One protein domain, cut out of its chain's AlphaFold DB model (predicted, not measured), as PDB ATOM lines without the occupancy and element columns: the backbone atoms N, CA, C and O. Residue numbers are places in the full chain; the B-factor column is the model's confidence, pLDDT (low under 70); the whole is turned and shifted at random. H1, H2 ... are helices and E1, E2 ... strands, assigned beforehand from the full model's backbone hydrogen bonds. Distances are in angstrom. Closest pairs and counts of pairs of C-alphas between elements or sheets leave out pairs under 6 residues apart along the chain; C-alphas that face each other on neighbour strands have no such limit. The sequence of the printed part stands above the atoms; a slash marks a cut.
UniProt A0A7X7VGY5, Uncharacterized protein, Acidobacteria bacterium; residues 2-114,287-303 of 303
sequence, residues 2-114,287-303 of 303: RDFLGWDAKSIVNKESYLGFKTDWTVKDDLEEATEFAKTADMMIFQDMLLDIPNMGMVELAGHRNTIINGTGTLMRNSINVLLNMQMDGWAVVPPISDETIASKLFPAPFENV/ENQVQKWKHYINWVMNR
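Overview. This is residues 2 to 114 and 287 to 303 of the 303 residues of an uncharacterized protein of Acidobacteria bacterium (UniProt A0A7X7VGY5). A small sheet of three parallel strands, E1, E2 and E3, sits in the middle between the long helix H7 and the shorter H5, each of which only grazes it. H2 and H3 lie towards one end of the longest axis, H4, H5 and H6 towards the other, while H1 packs on the first part of H7 and a long loop of residues 6 to 30 winds from H1 to H2. The printed part has 130 residues, with named elements in the order H1 H2 E1 H3 E2 H4 H5 E3 H6 H7; the sheet's order is E1 E2 E3. The class is mostly helix, though only 64 residues, under half, are in named elements. The whole is compact, with a radius of gyration of the C-alphas of 14.6 A, and its outline is rounded, spanning 39 by 31 by 30 A.

Along the chain. H1, residues 2 to 5, begins at C-alpha 2, (32.966, 51.924, 42.751). H2, residues 31 to 40, is 14.6 A long, and E1, residues 44 to 47, is 9.9 A. H3 is residues 58 to 61, and E2, residues 67 to 70, begins at C-alpha 67, (29.221, 34.904, 43.650). H4 is residues 73 to 78, and H5, residues 80 to 88, is 12.3 A long. E3 is residues 92 to 94 and H6 residues 100 to 103. H7, residues 287 to 302, is 23.2 A long and ends at C-alpha 302, (40.524, 32.696, 46.963).

Arrangement. E2 is the inner strand. E1 and E2 are parallel at 23 degrees, with N 68 and O 44 2.8 A apart, within hydrogen-bond range. E2 and E3 are parallel at 20 degrees, with N 94 and O 69 at 2.8 A. E1, H3, E2 and E2, H4 H5, E3 are strand-helix-strand units, parallel neighbour strands joined through helices, each with a right-handed crossover. H5 only grazes the sheet with residues 83 to 87; the closest C-alphas of H5 and E3, Gln 87 and Val 93, are 6.4 A apart. H7 only grazes it with residues 296 to 301; the closest C-alphas of H7 and E3, Val 300 and Ala 92, are 6.9 A apart. H5 and H7 are apart. H7 touches H1 with residues 287 to 294 alone, the closest C-alphas being Phe 4 and Val 290, 6.5 A. H2 and H3 only just touch, with 3 pairs of C-alphas within 8 A, the closest Lys 39 and Leu 61, 6.9 A. H4 and H6 only just touch, also with 3 pairs, the closest Arg 77 and Ile 102, 6.0 A. Every O i to N i+4 pair is within hydrogen-bond range in H2, H4 and H5, and 10 of 12 are in H7; H1, H3 and H6 are too short for such a pair, and their one O i to N i+3 pair is within range in H1 and H3 but not in H6.

Size, cuts and confidence. The two C-alphas farthest apart, Glu 32 and Ser 104, are 39.6 A apart. Residues 115 to 286 are not printed; C-alphas 114 and 287 are 11.9 A apart across the cut. The link from H1 to H2 is long, 25 residues, and within it residues 12 to 13 pair in parallel with residues 25 to 26. The mean pLDDT of the printed part is 89.9, and no printed residue is under 70.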
ATOM      1  N   ARG A   2      31.982  51.671  43.825       74.06
ATOM      2  CA  ARG A   2      32.966  51.924  42.751       74.06
ATOM      3  C   ARG A   2      34.114  52.865  43.146       74.06
ATOM      4  O   ARG A   2      35.266  52.444  43.137       74.06
ATOM      5  N   ASP A   3      33.782  54.069  43.608       75.88
ATOM      6  CA  ASP A   3      34.769  55.110  43.957       75.88
ATOM      7  C   ASP A   3      35.706  54.717  45.112       75.88
ATOM      8  O   ASP A   3      36.810  55.237  45.232       75.88
ATOM      9  N   PHE A   4      35.284  53.768  45.950       76.69
ATOM     10  CA  PHE A   4      36.046  53.282  47.104       76.69
ATOM     11  C   PHE A   4      36.760  51.954  46.821       76.69
ATOM     12  O   PHE A   4      37.735  51.603  47.495       76.69
ATOM     13  N   LEU A   5      36.260  51.179  45.852       75.62
ATOM     14  CA  LEU A   5      36.813  49.880  45.498       75.62
ATOM     15  C   LEU A   5      38.064  50.014  44.636       75.62
ATOM     16  O   LEU A   5      39.042  49.315  44.902       75.62
ATOM     17  N   GLY A   6      38.047  50.937  43.671       81.44
ATOM     18  CA  GLY A   6      39.035  50.957  42.592       81.44
ATOM     19  C   GLY A   6      38.845  49.802  41.601       81.44
ATOM     20  O   GLY A   6      39.757  49.495  40.843       81.44
ATOM     21  N   TRP A   7      37.681  49.148  41.633       86.38
ATOM     22  CA  TRP A   7      37.275  48.111  40.687       86.38
ATOM     23  C   TRP A   7      36.289  48.686  39.680       86.38
ATOM     24  O   TRP A   7      35.531  49.607  40.009       86.38
ATOM     25  N   ASP A   8      36.277  48.116  38.478       88.25
ATOM     26  CA  ASP A   8      35.180  48.355  37.553       88.25
ATOM     27  C   ASP A   8      33.952  47.588  38.050       88.25
ATOM     28  O   ASP A   8      33.970  46.367  38.180       88.25
ATOM     29  N   ALA A   9      32.919  48.325  38.447       89.25
ATOM     30  CA  ALA A   9      31.742  47.770  39.097       89.25
ATOM     31  C   ALA A   9      30.491  48.434  38.532       89.25
ATOM     32  O   ALA A   9      30.431  49.665  38.431       89.25
ATOM     33  N   LYS A  10      29.494  47.608  38.209       90.38
ATOM     34  CA  LYS A  10      28.232  48.026  37.598       90.38
ATOM     35  C   LYS A  10      27.042  47.430  38.332       90.38
ATOM     36  O   LYS A  10      27.072  46.281  38.766       90.38
ATOM     37  N   SER A  11      25.995  48.231  38.470       90.88
ATOM     38  CA  SER A  11      24.700  47.815  38.999       90.88
ATOM     39  C   SER A  11      23.752  47.466  37.852       90.88
ATOM     40  O   SER A  11      23.432  48.316  37.024       90.88
ATOM     41  N   ILE A  12      23.293  46.212  37.816       90.44
ATOM     42  CA  ILE A  12      22.278  45.743  36.865       90.44
ATOM     43  C   ILE A  12      20.960  45.595  37.616       90.44
ATOM     44  O   ILE A  12      20.873  44.851  38.596       90.44
ATOM     45  N   VAL A  13      19.926  46.302  37.163       90.44
ATOM     46  CA  VAL A  13      18.619  46.312  37.822       90.44
ATOM     47  C   VAL A  13      17.552  45.697  36.927       90.44
ATOM     48  O   VAL A  13      17.239  46.202  35.853       90.44
ATOM     49  N   ASN A  14      16.945  44.608  37.400       87.50
ATOM     50  CA  ASN A  14      15.863  43.930  36.683       87.50
ATOM     51  C   ASN A  14      14.585  44.782  36.607       87.50
ATOM     52  O   ASN A  14      13.904  44.832  35.586       87.50
ATOM     53  N   LYS A  15      14.250  45.469  37.702       86.06
ATOM     54  CA  LYS A  15      13.081  46.345  37.775       86.06
ATOM     55  C   LYS A  15      13.384  47.552  38.641       86.06
ATOM     56  O   LYS A  15      13.709  47.401  39.818       86.06
ATOM     57  N   GLU A  16      13.227  48.736  38.067       86.38
ATOM     58  CA  GLU A  16      13.398  49.980  38.804       86.38
ATOM     59  C   GLU A  16      12.366  50.114  39.929       86.38
ATOM     60  O   GLU A  16      11.186  49.767  39.797       86.38
ATOM     61  N   SER A  17      12.834  50.625  41.063       86.56
ATOM     62  CA  SER A  17      11.977  50.991  42.183       86.56
ATOM     63  C   SER A  17      11.394  52.384  41.962       86.56
ATOM     64  O   SER A  17      12.070  53.263  41.433       86.56
ATOM     65  N   TYR A  18      10.190  52.635  42.489       87.44
ATOM     66  CA  TYR A  18       9.610  53.986  42.545       87.44
ATOM     67  C   TYR A  18      10.491  54.984  43.322       87.44
ATOM     68  O   TYR A  18      10.308  56.191  43.210       87.44
ATOM     69  N   LEU A  19      11.438  54.479  44.122       86.50
ATOM     70  CA  LEU A  19      12.403  55.289  44.862       86.50
ATOM     71  C   LEU A  19      13.390  56.029  43.948       86.50
ATOM     72  O   LEU A  19      13.987  56.999  44.405       86.50
ATOM     73  N   GLY A  20      13.542  55.612  42.684       85.25
ATOM     74  CA  GLY A  20      14.341  56.341  41.695       85.25
ATOM     75  C   GLY A  20      15.829  56.421  42.042       85.25
ATOM     76  O   GLY A  20      16.450  57.464  41.850       85.25
ATOM     77  N   PHE A  21      16.396  55.349  42.606       86.06
ATOM     78  CA  PHE A  21      17.839  55.272  42.832       86.06
ATOM     79  C   PHE A  21      18.592  55.310  41.504       86.06
ATOM     80  O   PHE A  21      18.134  54.746  40.514       86.06
ATOM     81  N   LYS A  22      19.775  55.929  41.505       84.25
ATOM     82  CA  LYS A  22      20.666  55.901  40.348       84.25
ATOM     83  C   LYS A  22      21.163  54.471  40.108       84.25
ATOM     84  O   LYS A  22      21.683  53.839  41.026       84.25
ATOM     85  N   THR A  23      21.036  54.002  38.875       87.94
ATOM     86  CA  THR A  23      21.476  52.684  38.399       87.94
ATOM     87  C   THR A  23      22.406  52.861  37.200       87.94
ATOM     88  O   THR A  23      22.397  53.919  36.565       87.94
ATOM     89  N   ASP A  24      23.257  51.871  36.920       89.75
ATOM     90  CA  ASP A  24      24.078  51.891  35.703       89.75
ATOM     91  C   ASP A  24      23.282  51.379  34.504       89.75
ATOM     92  O   ASP A  24      23.239  52.056  33.483       89.75
ATOM     93  N   TRP A  25      22.639  50.218  34.660       91.44
ATOM     94  CA  TRP A  25      21.884  49.554  33.602       91.44
ATOM     95  C   TRP A  25      20.566  48.988  34.113       91.44
ATOM     96  O   TRP A  25      20.494  48.431  35.221       91.44
ATOM     97  N   THR A  26      19.534  49.051  33.275       88.69
ATOM     98  CA  THR A  26      18.297  48.297  33.494       88.69
ATOM     99  C   THR A  26      18.198  47.151  32.495       88.69
ATOM    100  O   THR A  26      18.530  47.287  31.324       88.69
ATOM    101  N   VAL A  27      17.686  46.000  32.933       83.44
ATOM    102  CA  VAL A  27      17.474  44.833  32.047       83.44
ATOM    103  C   VAL A  27      16.510  45.165  30.898       83.44
ATOM    104  O   VAL A  27      16.506  44.499  29.869       83.44
ATOM    105  N   LYS A  28      15.681  46.200  31.064       86.12
ATOM    106  CA  LYS A  28      14.745  46.655  30.041       86.12
ATOM    107  C   LYS A  28      15.438  47.457  28.940       86.12
ATOM    108  O   LYS A  28      15.099  47.268  27.774       86.12
ATOM    109  N   ASP A  29      16.348  48.349  29.315       89.00
ATOM    110  CA  ASP A  29      16.894  49.347  28.397       89.00
ATOM    111  C   ASP A  29      18.306  48.971  27.900       89.00
ATOM    112  O   ASP A  29      18.676  49.360  26.796       89.00
ATOM    113  N   ASP A  30      19.040  48.125  28.639       91.69
ATOM    114  CA  ASP A  30      20.475  47.863  28.432       91.69
ATOM    115  C   ASP A  30      20.841  46.361  28.443       91.69
ATOM    116  O   ASP A  30      21.955  45.980  28.808       91.69
ATOM    117  N   LEU A  31      19.905  45.470  28.086       89.94
ATOM    118  CA  LEU A  31      20.069  44.012  28.242       89.94
ATOM    119  C   LEU A  31      21.366  43.459  27.629       89.94
ATOM    120  O   LEU A  31      22.024  42.626  28.249       89.94
ATOM    121  N   GLU A  32      21.712  43.879  26.412       91.50
ATOM    122  CA  GLU A  32      22.873  43.354  25.684       91.50
ATOM    123  C   GLU A  32      24.189  43.736  26.378       91.50
ATOM    124  O   GLU A  32      24.983  42.850  26.696       91.50
ATOM    125  N   GLU A  33      24.367  45.019  26.714       91.94
ATOM    126  CA  GLU A  33      25.556  45.528  27.414       91.94
ATOM    127  C   GLU A  33      25.669  44.930  28.826       91.94
ATOM    128  O   GLU A  33      26.733  44.452  29.225       91.94
ATOM    129  N   ALA A  34      24.553  44.854  29.558       91.50
ATOM    130  CA  ALA A  34      24.503  44.223  30.874       91.50
ATOM    131  C   ALA A  34      24.879  42.731  30.815       91.50
ATOM    132  O   ALA A  34      25.564  42.223  31.706       91.50
ATOM    133  N   THR A  35      24.455  42.024  29.764       90.94
ATOM    134  CA  THR A  35      24.783  40.606  29.552       90.94
ATOM    135  C   THR A  35      26.257  40.416  29.207       90.94
ATOM    136  O   THR A  35      26.895  39.495  29.716       90.94
ATOM    137  N   GLU A  36      26.819  41.263  28.344       92.31
ATOM    138  CA  GLU A  36      28.239  41.205  27.989       92.31
ATOM    139  C   GLU A  36      29.135  41.507  29.197       92.31
ATOM    140  O   GLU A  36      30.091  40.772  29.462       92.31
ATOM    141  N   PHE A  37      28.767  42.506  30.000       91.69
ATOM    142  CA  PHE A  37      29.466  42.802  31.245       91.69
ATOM    143  C   PHE A  37      29.391  41.632  32.234       91.69
ATOM    144  O   PHE A  37      30.414  41.214  32.771       91.69
ATOM    145  N   ALA A  38      28.210  41.038  32.435       91.38
ATOM    146  CA  ALA A  38      28.050  39.902  33.346       91.38
ATOM    147  C   ALA A  38      28.932  38.698  32.964       91.38
ATOM    148  O   ALA A  38      29.488  38.044  33.842       91.38
ATOM    149  N   LYS A  39      29.121  38.434  31.663       92.62
ATOM    150  CA  LYS A  39      29.981  37.341  31.164       92.62
ATOM    151  C   LYS A  39      31.469  37.543  31.440       92.62
ATOM    152  O   LYS A  39      32.219  36.569  31.412       92.62
ATOM    153  N   THR A  40      31.900  38.782  31.653       92.75
ATOM    154  CA  THR A  40      33.307  39.135  31.893       92.75
ATOM    155  C   THR A  40      33.587  39.494  33.352       92.75
ATOM    156  O   THR A  40      34.738  39.730  33.707       92.75
ATOM    157  N   ALA A  41      32.562  39.503  34.209       93.75
ATOM    158  CA  ALA A  41      32.698  39.847  35.614       93.75
ATOM    159  C   ALA A  41      33.455  38.763  36.403       93.75
ATOM    160  O   ALA A  41      33.056  37.597  36.432       93.75
ATOM    161  N   ASP A  42      34.497  39.169  37.133       94.31
ATOM    162  CA  ASP A  42      35.233  38.289  38.054       94.31
ATOM    163  C   ASP A  42      34.411  37.908  39.298       94.31
ATOM    164  O   ASP A  42      34.667  36.895  39.953       94.31
ATOM    165  N   MET A  43      33.440  38.750  39.658       94.81
ATOM    166  CA  MET A  43      32.625  38.613  40.857       94.81
ATOM    167  C   MET A  43      31.224  39.186  40.634       94.81
ATOM    168  O   MET A  43      31.065  40.291  40.116       94.81
ATOM    169  N   MET A  44      30.212  38.466  41.110       94.88
ATOM    170  CA  MET A  44      28.810  38.869  41.082       94.88
ATOM    171  C   MET A  44      28.253  38.981  42.499       94.88
ATOM    172  O   MET A  44      28.449  38.102  43.337       94.88
ATOM    173  N   ILE A  45      27.515  40.057  42.768       94.06
ATOM    174  CA  ILE A  45      26.799  40.242  44.032       94.06
ATOM    175  C   ILE A  45      25.313  40.358  43.718       94.06
ATOM    176  O   ILE A  45      24.868  41.347  43.141       94.06
ATOM    177  N   PHE A  46      24.547  39.344  44.105       93.44
ATOM    178  CA  PHE A  46      23.101  39.326  43.939       93.44
ATOM    179  C   PHE A  46      22.419  39.901  45.172       93.44
ATOM    180  O   PHE A  46      22.805  39.579  46.296       93.44
ATOM    181  N   GLN A  47      21.375  40.703  44.957       90.06
ATOM    182  CA  GLN A  47      20.519  41.173  46.037       90.06
ATOM    183  C   GLN A  47      19.409  40.145  46.329       90.06
ATOM    184  O   GLN A  47      18.646  39.769  45.445       90.06
ATOM    185  N   ASP A  48      19.316  39.721  47.588       85.00
ATOM    186  CA  ASP A  48      18.370  38.787  48.212       85.00
ATOM    187  C   ASP A  48      18.446  37.317  47.761       85.00
ATOM    188  O   ASP A  48      18.394  36.426  48.613       85.00
ATOM    189  N   MET A  49      18.583  37.041  46.464       85.44
ATOM    190  CA  MET A  49      18.666  35.682  45.917       85.44
ATOM    191  C   MET A  49      19.340  35.660  44.543       85.44
ATOM    192  O   MET A  49      19.392  36.683  43.866       85.44
ATOM    193  N   LEU A  50      19.807  34.485  44.105       85.50
ATOM    194  CA  LEU A  50      20.155  34.284  42.696       85.50
ATOM    195  C   LEU A  50      18.910  34.524  41.844       85.50
ATOM    196  O   LEU A  50      17.856  33.930  42.084       85.50
ATOM    197  N   LEU A  51      19.041  35.414  40.868       82.69
ATOM    198  CA  LEU A  51      17.973  35.746  39.940       82.69
ATOM    199  C   LEU A  51      18.316  35.159  38.582       82.69
ATOM    200  O   LEU A  51      19.340  35.503  37.993       82.69
ATOM    201  N   ASP A  52      17.428  34.306  38.087       85.06
ATOM    202  CA  ASP A  52      17.441  33.910  36.690       85.06
ATOM    203  C   ASP A  52      16.761  35.009  35.869       85.06
ATOM    204  O   ASP A  52      15.536  35.175  35.897       85.06
ATOM    205  N   ILE A  53      17.579  35.835  35.218       84.19
ATOM    206  CA  ILE A  53      17.107  36.886  34.322       84.19
ATOM    207  C   ILE A  53      17.118  36.307  32.903       84.19
ATOM    208  O   ILE A  53      18.197  35.942  32.418       84.19
ATOM    209  N   PRO A  54      15.959  36.243  32.216       82.50
ATOM    210  CA  PRO A  54      15.880  35.672  30.880       82.50
ATOM    211  C   PRO A  54      16.933  36.263  29.941       82.50
ATOM    212  O   PRO A  54      17.081  37.481  29.852       82.50
ATOM    213  N   ASN A  55      17.626  35.386  29.213       84.38
ATOM    214  CA  ASN A  55      18.670  35.707  28.230       84.38
ATOM    215  C   ASN A  55      20.004  36.232  28.789       84.38
ATOM    216  O   ASN A  55      20.934  36.407  28.004       84.38
ATOM    217  N   MET A  56      20.142  36.429  30.104       88.19
ATOM    218  CA  MET A  56      21.432  36.808  30.695       88.19
ATOM    219  C   MET A  56      22.304  35.598  31.059       88.19
ATOM    220  O   MET A  56      23.526  35.721  31.089       88.19
ATOM    221  N   GLY A  57      21.699  34.434  31.324       87.75
ATOM    222  CA  GLY A  57      22.430  33.222  31.720       87.75
ATOM    223  C   GLY A  57      23.145  33.359  33.072       87.75
ATOM    224  O   GLY A  57      24.237  32.830  33.270       87.75
ATOM    225  N   MET A  58      22.577  34.151  33.989       88.94
ATOM    226  CA  MET A  58      23.232  34.506  35.256       88.94
ATOM    227  C   MET A  58      23.479  33.290  36.150       88.94
ATOM    228  O   MET A  58      24.462  33.263  36.886       88.94
ATOM    229  N   VAL A  59      22.591  32.295  36.103       88.25
ATOM    230  CA  VAL A  59      22.706  31.082  36.920       88.25
ATOM    231  C   VAL A  59      23.880  30.229  36.444       88.25
ATOM    232  O   VAL A  59      24.615  29.696  37.268       88.25
ATOM    233  N   GLU A  60      24.096  30.145  35.133       91.50
ATOM    234  CA  GLU A  60      25.200  29.407  34.521       91.50
ATOM    235  C   GLU A  60      26.558  30.077  34.762       91.50
ATOM    236  O   GLU A  60      27.579  29.395  34.837       91.50
ATOM    237  N   LEU A  61      26.572  31.406  34.893       92.31
ATOM    238  CA  LEU A  61      27.773  32.176  35.227       92.31
ATOM    239  C   LEU A  61      28.107  32.119  36.727       92.31
ATOM    240  O   LEU A  61      29.252  32.367  37.120       92.31
ATOM    241  N   ALA A  62      27.119  31.827  37.577       94.31
ATOM    242  CA  ALA A  62      27.260  31.875  39.024       94.31
ATOM    243  C   ALA A  62      27.879  30.594  39.593       94.31
ATOM    244  O   ALA A  62      27.459  29.473  39.318       94.31
ATOM    245  N   GLY A  63      28.853  30.772  40.479       94.44
ATOM    246  CA  GLY A  63      29.487  29.705  41.233       94.44
ATOM    247  C   GLY A  63      29.928  30.166  42.618       94.44
ATOM    248  O   GLY A  63      30.057  31.352  42.919       94.44
ATOM    249  N   HIS A  64      30.246  29.205  43.484       94.12
ATOM    250  CA  HIS A  64      30.610  29.461  44.884       94.12
ATOM    251  C   HIS A  64      31.839  30.379  45.084       94.12
ATOM    252  O   HIS A  64      32.070  30.858  46.190       94.12
ATOM    253  N   ARG A  65      32.651  30.609  44.042       94.56
ATOM    254  CA  ARG A  65      33.927  31.353  44.099       94.56
ATOM    255  C   ARG A  65      33.879  32.716  43.413       94.56
ATOM    256  O   ARG A  65      34.803  33.499  43.566       94.56
ATOM    257  N   ASN A  66      32.809  33.009  42.685       95.31
ATOM    258  CA  ASN A  66      32.628  34.274  41.975       95.31
ATOM    259  C   ASN A  66      31.260  34.899  42.282       95.31
ATOM    260  O   ASN A  66      30.802  35.759  41.539       95.31
ATOM    261  N   THR A  67      30.568  34.435  43.328       96.19
ATOM    262  CA  THR A  67      29.221  34.904  43.650       96.19
ATOM    263  C   THR A  67      29.023  35.110  45.146       96.19
ATOM    264  O   THR A  67      29.337  34.237  45.957       96.19
ATOM    265  N   ILE A  68      28.432  36.254  45.500       95.94
ATOM    266  CA  ILE A  68      27.890  36.551  46.826       95.94
ATOM    267  C   ILE A  68      26.390  36.808  46.712       95.94
ATOM    268  O   ILE A  68      25.939  37.551  45.844       95.94
ATOM    269  N   ILE A  69      25.618  36.248  47.637       94.69
ATOM    270  CA  ILE A  69      24.194  36.544  47.800       94.69
ATOM    271  C   ILE A  69      24.051  37.459  49.011       94.69
ATOM    272  O   ILE A  69      24.126  37.023  50.158       94.69
ATOM    273  N   ASN A  70      23.886  38.748  48.750       93.69
ATOM    274  CA  ASN A  70      23.676  39.769  49.761       93.69
ATOM    275  C   ASN A  70      22.181  40.004  49.939       93.69
ATOM    276  O   ASN A  70      21.544  40.429  48.990       93.69
ATOM    277  N   GLY A  71      21.590  39.785  51.108       86.06
ATOM    278  CA  GLY A  71      20.137  39.935  51.246       86.06
ATOM    279  C   GLY A  71      19.704  40.745  52.446       86.06
ATOM    280  O   GLY A  71      20.467  40.935  53.387       86.06
ATOM    281  N   THR A  72      18.461  41.226  52.410       85.25
ATOM    282  CA  THR A  72      17.809  41.854  53.561       85.25
ATOM    283  C   THR A  72      16.311  41.537  53.633       85.25
ATOM    284  O   THR A  72      15.636  41.264  52.641       85.25
ATOM    285  N   GLY A  73      15.751  41.598  54.842       83.88
ATOM    286  CA  GLY A  73      14.306  41.685  55.046       83.88
ATOM    287  C   GLY A  73      13.494  40.456  54.614       83.88
ATOM    288  O   GLY A  73      13.836  39.309  54.891       83.88
ATOM    289  N   THR A  74      12.321  40.703  54.024       82.94
ATOM    290  CA  THR A  74      11.286  39.671  53.839       82.94
ATOM    291  C   THR A  74      11.672  38.580  52.844       82.94
ATOM    292  O   THR A  74      11.339  37.424  53.089       82.94
ATOM    293  N   LEU A  75      12.348  38.917  51.740       85.06
ATOM    294  CA  LEU A  75      12.706  37.924  50.721       85.06
ATOM    295  C   LEU A  75      13.672  36.885  51.296       85.06
ATOM    296  O   LEU A  75      13.395  35.690  51.241       85.06
ATOM    297  N   MET A  76      14.725  37.349  51.967       88.50
ATOM    298  CA  MET A  76      15.686  36.478  52.639       88.50
ATOM    299  C   MET A  76      15.038  35.623  53.744       88.50
ATOM    300  O   MET A  76      15.312  34.428  53.824       88.50
ATOM    301  N   ARG A  77      14.109  36.177  54.539       88.12
ATOM    302  CA  ARG A  77      13.334  35.393  55.525       88.12
ATOM    303  C   ARG A  77      12.509  34.274  54.899       88.12
ATOM    304  O   ARG A  77      12.464  33.177  55.446       88.12
ATOM    305  N   ASN A  78      11.849  34.549  53.776       87.94
ATOM    306  CA  ASN A  78      11.014  33.560  53.094       87.94
ATOM    307  C   ASN A  78      11.846  32.446  52.440       87.94
ATOM    308  O   ASN A  78      11.342  31.342  52.261       87.94
ATOM    309  N   SER A  79      13.115  32.723  52.137       90.75
ATOM    310  CA  SER A  79      14.045  31.783  51.506       90.75
ATOM    311  C   SER A  79      15.113  31.249  52.464       90.75
ATOM    312  O   SER A  79      16.116  30.702  52.014       90.75
ATOM    313  N   ILE A  80      14.918  31.372  53.783       91.75
ATOM    314  CA  ILE A  80      15.971  31.111  54.775       91.75
ATOM    315  C   ILE A  80      16.557  29.695  54.685       91.75
ATOM    316  O   ILE A  80      17.770  29.534  54.718       91.75
ATOM    317  N   ASN A  81      15.714  28.676  54.489       93.88
ATOM    318  CA  ASN A  81      16.165  27.286  54.373       93.88
ATOM    319  C   ASN A  81      16.946  27.047  53.076       93.88
ATOM    320  O   ASN A  81      17.916  26.297  53.071       93.88
ATOM    321  N   VAL A  82      16.538  27.698  51.983       93.94
ATOM    322  CA  VAL A  82      17.254  27.624  50.703       93.94
ATOM    323  C   VAL A  82      18.632  28.255  50.860       93.94
ATOM    324  O   VAL A  82      19.629  27.633  50.522       93.94
ATOM    325  N   LEU A  83      18.698  29.452  51.443       93.81
ATOM    326  CA  LEU A  83      19.951  30.168  51.663       93.81
ATOM    327  C   LEU A  83      20.888  29.427  52.621       93.81
ATOM    328  O   LEU A  83      22.092  29.400  52.382       93.81
ATOM    329  N   LEU A  84      20.347  28.788  53.660       95.25
ATOM    330  CA  LEU A  84      21.125  27.933  54.551       95.25
ATOM    331  C   LEU A  84      21.726  26.746  53.792       95.25
ATOM    332  O   LEU A  84      22.926  26.516  53.895       95.25
ATOM    333  N   ASN A  85      20.928  26.031  52.991       95.50
ATOM    334  CA  ASN A  85      21.435  24.932  52.164       95.50
ATOM    335  C   ASN A  85      22.523  25.418  51.202       95.50
ATOM    336  O   ASN A  85      23.571  24.795  51.103       95.50
ATOM    337  N   MET A  86      22.336  26.585  50.579       93.81
ATOM    338  CA  MET A  86      23.367  27.186  49.736       93.81
ATOM    339  C   MET A  86      24.658  27.464  50.520       93.81
ATOM    340  O   MET A  86      25.736  27.155  50.023       93.81
ATOM    341  N   GLN A  87      24.589  27.998  51.747       94.19
ATOM    342  CA  GLN A  87      25.788  28.171  52.581       94.19
ATOM    343  C   GLN A  87      26.461  26.835  52.917       94.19
ATOM    344  O   GLN A  87      27.690  26.756  52.889       94.19
ATOM    345  N   MET A  88      25.675  25.791  53.199       95.38
ATOM    346  CA  MET A  88      26.184  24.435  53.442       95.38
ATOM    347  C   MET A  88      26.865  23.842  52.200       95.38
ATOM    348  O   MET A  88      27.889  23.177  52.333       95.38
ATOM    349  N   ASP A  89      26.364  24.164  51.008       94.38
ATOM    350  CA  ASP A  89      26.959  23.811  49.711       94.38
ATOM    351  C   ASP A  89      28.135  24.729  49.323       94.38
ATOM    352  O   ASP A  89      28.686  24.650  48.223       94.38
ATOM    353  N   GLY A  90      28.541  25.623  50.228       93.56
ATOM    354  CA  GLY A  90      29.713  26.470  50.082       93.56
ATOM    355  C   GLY A  90      29.449  27.829  49.444       93.56
ATOM    356  O   GLY A  90      30.408  28.562  49.230       93.56
ATOM    357  N   TRP A  91      28.212  28.241  49.167       95.25
ATOM    358  CA  TRP A  91      27.920  29.588  48.656       95.25
ATOM    359  C   TRP A  91      28.167  30.674  49.711       95.25
ATOM    360  O   TRP A  91      27.941  30.484  50.905       95.25
ATOM    361  N   ALA A  92      28.622  31.847  49.268       95.56
ATOM    362  CA  ALA A  92      28.774  33.004  50.141       95.56
ATOM    363  C   ALA A  92      27.437  33.748  50.258       95.56
ATOM    364  O   ALA A  92      26.952  34.323  49.285       95.56
ATOM    365  N   VAL A  93      26.857  33.773  51.457       94.62
ATOM    366  CA  VAL A  93      25.617  34.508  51.756       94.62
ATOM    367  C   VAL A  93      25.900  35.537  52.845       94.62
ATOM    368  O   VAL A  93      26.499  35.204  53.866       94.62
ATOM    369  N   VAL A  94      25.483  36.783  52.623       94.31
ATOM    370  CA  VAL A  94      25.657  37.902  53.555       94.31
ATOM    371  C   VAL A  94      24.274  38.435  53.950       94.31
ATOM    372  O   VAL A  94      23.673  39.207  53.196       94.31
ATOM    373  N   PRO A  95      23.724  37.997  55.095       91.75
ATOM    374  CA  PRO A  95      22.489  38.547  55.644       91.75
ATOM    375  C   PRO A  95      22.741  39.857  56.412       91.75
ATOM    376  O   PRO A  95      23.890  40.153  56.753       91.75
ATOM    377  N   PRO A  96      21.688  40.622  56.763       89.81
ATOM    378  CA  PRO A  96      21.844  41.750  57.667       89.81
ATOM    379  C   PRO A  96      22.020  41.215  59.087       89.81
ATOM    380  O   PRO A  96      21.121  40.565  59.628       89.81
ATOM    381  N   ILE A  97      23.175  41.478  59.701       91.56
ATOM    382  CA  ILE A  97      23.486  40.943  61.031       91.56
ATOM    383  C   ILE A  97      22.561  41.514  62.112       91.56
ATOM    384  O   ILE A  97      22.300  40.823  63.089       91.56
ATOM    385  N   SER A  98      21.999  42.711  61.925       91.31
ATOM    386  CA  SER A  98      21.009  43.304  62.837       91.31
ATOM    387  C   SER A  98      19.637  42.629  62.832       91.31
ATOM    388  O   SER A  98      18.887  42.809  63.788       91.31
ATOM    389  N   ASP A  99      19.283  41.853  61.803       89.94
ATOM    390  CA  ASP A  99      18.011  41.123  61.761       89.94
ATOM    391  C   ASP A  99      18.171  39.758  62.441       89.94
ATOM    392  O   ASP A  99      18.562  38.773  61.806       89.94
ATOM    393  N   GLU A 100      17.827  39.669  63.731       88.69
ATOM    394  CA  GLU A 100      17.962  38.423  64.495       88.69
ATOM    395  C   GLU A 100      17.158  37.257  63.902       88.69
ATOM    396  O   GLU A 100      17.517  36.093  64.085       88.69
ATOM    397  N   THR A 101      16.086  37.540  63.158       87.56
ATOM    398  CA  THR A 101      15.217  36.508  62.578       87.56
ATOM    399  C   THR A 101      15.843  35.825  61.360       87.56
ATOM    400  O   THR A 101      15.411  34.731  60.981       87.56
ATOM    401  N   ILE A 102      16.866  36.459  60.773       90.25
ATOM    402  CA  ILE A 102      17.684  35.947  59.671       90.25
ATOM    403  C   ILE A 102      19.048  35.495  60.198       90.25
ATOM    404  O   ILE A 102      19.437  34.347  59.995       90.25
ATOM    405  N   ALA A 103      19.770  36.387  60.881       90.81
ATOM    406  CA  ALA A 103      21.160  36.184  61.274       90.81
ATOM    407  C   ALA A 103      21.348  34.991  62.224       90.81
ATOM    408  O   ALA A 103      22.374  34.326  62.155       90.81
ATOM    409  N   SER A 104      20.349  34.669  63.055       90.75
ATOM    410  CA  SER A 104      20.391  33.490  63.937       90.75
ATOM    411  C   SER A 104      20.268  32.146  63.206       90.75
ATOM    412  O   SER A 104      20.522  31.103  63.806       90.75
ATOM    413  N   LYS A 105      19.851  32.155  61.935       92.50
ATOM    414  CA  LYS A 105      19.583  30.951  61.129       92.50
ATOM    415  C   LYS A 105      20.603  30.722  60.018       92.50
ATOM    416  O   LYS A 105      20.556  29.683  59.368       92.50
ATOM    417  N   LEU A 106      21.474  31.694  59.776       93.12
ATOM    418  CA  LEU A 106      22.515  31.656  58.755       93.12
ATOM    419  C   LEU A 106      23.888  31.788  59.420       93.12
ATOM    420  O   LEU A 106      23.990  32.035  60.618       93.12
ATOM    421  N   PHE A 107      24.949  31.650  58.629       90.75
ATOM    422  CA  PHE A 107      26.317  31.951  59.048       90.75
ATOM    423  C   PHE A 107      26.692  33.351  58.542       90.75
ATOM    424  O   PHE A 107      27.244  33.464  57.445       90.75
ATOM    425  N   PRO A 108      26.318  34.438  59.247       84.12
ATOM    426  CA  PRO A 108      26.554  35.787  58.758       84.12
ATOM    427  C   PRO A 108      28.050  36.084  58.665       84.12
ATOM    428  O   PRO A 108      28.831  35.708  59.542       84.12
ATOM    429  N   ALA A 109      28.441  36.847  57.644       86.69
ATOM    430  CA  ALA A 109      29.707  37.559  57.711       86.69
ATOM    431  C   ALA A 109      29.655  38.552  58.895       86.69
ATOM    432  O   ALA A 109      28.591  39.112  59.170       86.69
ATOM    433  N   PRO A 110      30.766  38.794  59.612       86.25
ATOM    434  CA  PRO A 110      30.762  39.579  60.847       86.25
ATOM    435  C   PRO A 110      30.717  41.097  60.581       86.25
ATOM    436  O   PRO A 110      31.496  41.865  61.147       86.25
ATOM    437  N   PHE A 111      29.845  41.551  59.677       89.25
ATOM    438  CA  PHE A 111      29.650  42.962  59.374       89.25
ATOM    439  C   PHE A 111      28.252  43.272  58.834       89.25
ATOM    440  O   PHE A 111      27.594  42.425  58.239       89.25
ATOM    441  N   GLU A 112      27.821  44.518  59.027       89.62
ATOM    442  CA  GLU A 112      26.577  45.025  58.450       89.62
ATOM    443  C   GLU A 112      26.681  45.186  56.942       89.62
ATOM    444  O   GLU A 112      27.575  45.862  56.445       89.62
ATOM    445  N   ASN A 113      25.724  44.633  56.211       87.50
ATOM    446  CA  ASN A 113      25.743  44.600  54.752       87.50
ATOM    447  C   ASN A 113      25.134  45.845  54.085       87.50
ATOM    448  O   ASN A 113      24.878  45.860  52.880       87.50
ATOM    449  N   VAL A 114      24.917  46.896  54.874       89.69
ATOM    450  CA  VAL A 114      24.280  48.149  54.475       89.69
ATOM    451  C   VAL A 114      25.324  49.255  54.386       89.69
ATOM    452  O   VAL A 114      26.133  49.436  55.295       89.69
ATOM    453  N   GLU A 287      33.108  54.336  53.234       88.56
ATOM    454  CA  GLU A 287      34.529  54.134  53.521       88.56
ATOM    455  C   GLU A 287      34.770  52.876  54.366       88.56
ATOM    456  O   GLU A 287      35.516  51.990  53.946       88.56
ATOM    457  N   ASN A 288      34.078  52.740  55.500       89.88
ATOM    458  CA  ASN A 288      34.276  51.605  56.400       89.88
ATOM    459  C   ASN A 288      33.717  50.305  55.825       89.88
ATOM    460  O   ASN A 288      34.343  49.249  55.931       89.88
ATOM    461  N   GLN A 289      32.530  50.361  55.226       91.75
ATOM    462  CA  GLN A 289      31.859  49.159  54.748       91.75
ATOM    463  C   GLN A 289      32.507  48.585  53.496       91.75
ATOM    464  O   GLN A 289      32.628  47.367  53.365       91.75
ATOM    465  N   VAL A 290      33.009  49.436  52.602       91.06
ATOM    466  CA  VAL A 290      33.688  48.971  51.393       91.06
ATOM    467  C   VAL A 290      34.955  48.184  51.727       91.06
ATOM    468  O   VAL A 290      35.214  47.188  51.060       91.06
ATOM    469  N   GLN A 291      35.711  48.541  52.771       90.25
ATOM    470  CA  GLN A 291      36.880  47.740  53.165       90.25
ATOM    471  C   GLN A 291      36.487  46.327  53.609       90.25
ATOM    472  O   GLN A 291      37.132  45.351  53.225       90.25
ATOM    473  N   LYS A 292      35.388  46.190  54.357       93.06
ATOM    474  CA  LYS A 292      34.873  44.876  54.774       93.06
ATOM    475  C   LYS A 292      34.436  44.053  53.564       93.06
ATOM    476  O   LYS A 292      34.820  42.890  53.446       93.06
ATOM    477  N   TRP A 293      33.739  44.686  52.619       92.81
ATOM    478  CA  TRP A 293      33.393  44.073  51.337       92.81
ATOM    479  C   TRP A 293      34.628  43.647  50.539       92.81
ATOM    480  O   TRP A 293      34.639  42.527  50.042       92.81
ATOM    481  N   LYS A 294      35.692  44.460  50.467       92.00
ATOM    482  CA  LYS A 294      36.955  44.082  49.799       92.00
ATOM    483  C   LYS A 294      37.537  42.800  50.374       92.00
ATOM    484  O   LYS A 294      37.851  41.879  49.626       92.00
ATOM    485  N   HIS A 295      37.671  42.733  51.698       93.00
ATOM    486  CA  HIS A 295      38.203  41.546  52.364       93.00
ATOM    487  C   HIS A 295      37.330  40.317  52.115       93.00
ATOM    488  O   HIS A 295      37.855  39.246  51.818       93.00
ATOM    489  N   TYR A 296      36.008  40.477  52.196       94.75
ATOM    490  CA  TYR A 296      35.082  39.373  51.989       94.75
ATOM    491  C   TYR A 296      35.083  38.877  50.537       94.75
ATOM    492  O   TYR A 296      35.168  37.676  50.305       94.75
ATOM    493  N   ILE A 297      35.084  39.786  49.559       94.25
ATOM    494  CA  ILE A 297      35.171  39.460  48.129       94.25
ATOM    495  C   ILE A 297      36.481  38.729  47.827       94.25
ATOM    496  O   ILE A 297      36.451  37.660  47.219       94.25
ATOM    497  N   ASN A 298      37.610  39.223  48.343       93.69
ATOM    498  CA  ASN A 298      38.895  38.540  48.204       93.69
ATOM    499  C   ASN A 298      38.861  37.130  48.809       93.69
ATOM    500  O   ASN A 298      39.378  36.199  48.200       93.69
ATOM    501  N   TRP A 299      38.249  36.943  49.980       94.50
ATOM    502  CA  TRP A 299      38.102  35.609  50.566       94.50
ATOM    503  C   TRP A 299      37.265  34.677  49.679       94.50
ATOM    504  O   TRP A 299      37.683  33.547  49.433       94.50
ATOM    505  N   VAL A 300      36.129  35.144  49.145       95.44
ATOM    506  CA  VAL A 300      35.282  34.329  48.255       95.44
ATOM    507  C   VAL A 300      36.037  33.904  46.997       95.44
ATOM    508  O   VAL A 300      35.928  32.744  46.603       95.44
ATOM    509  N   MET A 301      36.827  34.805  46.412       94.19
ATOM    510  CA  MET A 301      37.604  34.527  45.201       94.19
ATOM    511  C   MET A 301      38.780  33.564  45.428       94.19
ATOM    512  O   MET A 301      39.231  32.935  44.474       94.19
ATOM    513  N   ASN A 302      39.286  33.434  46.662       93.81
ATOM    514  CA  ASN A 302      40.524  32.696  46.963       93.81
ATOM    515  C   ASN A 302      40.352  31.444  47.847       93.81
ATOM    516  O   ASN A 302      41.342  30.764  48.115       93.81
ATOM    517  N   ARG A 303      39.143  31.141  48.331       90.94
ATOM    518  CA  ARG A 303      38.856  29.921  49.113       90.94
ATOM    519  C   ARG A 303      38.690  28.692  48.231       90.94
ATOM    520  O   ARG A 303      38.094  28.821  47.146       90.94
TER     521      ARG A 303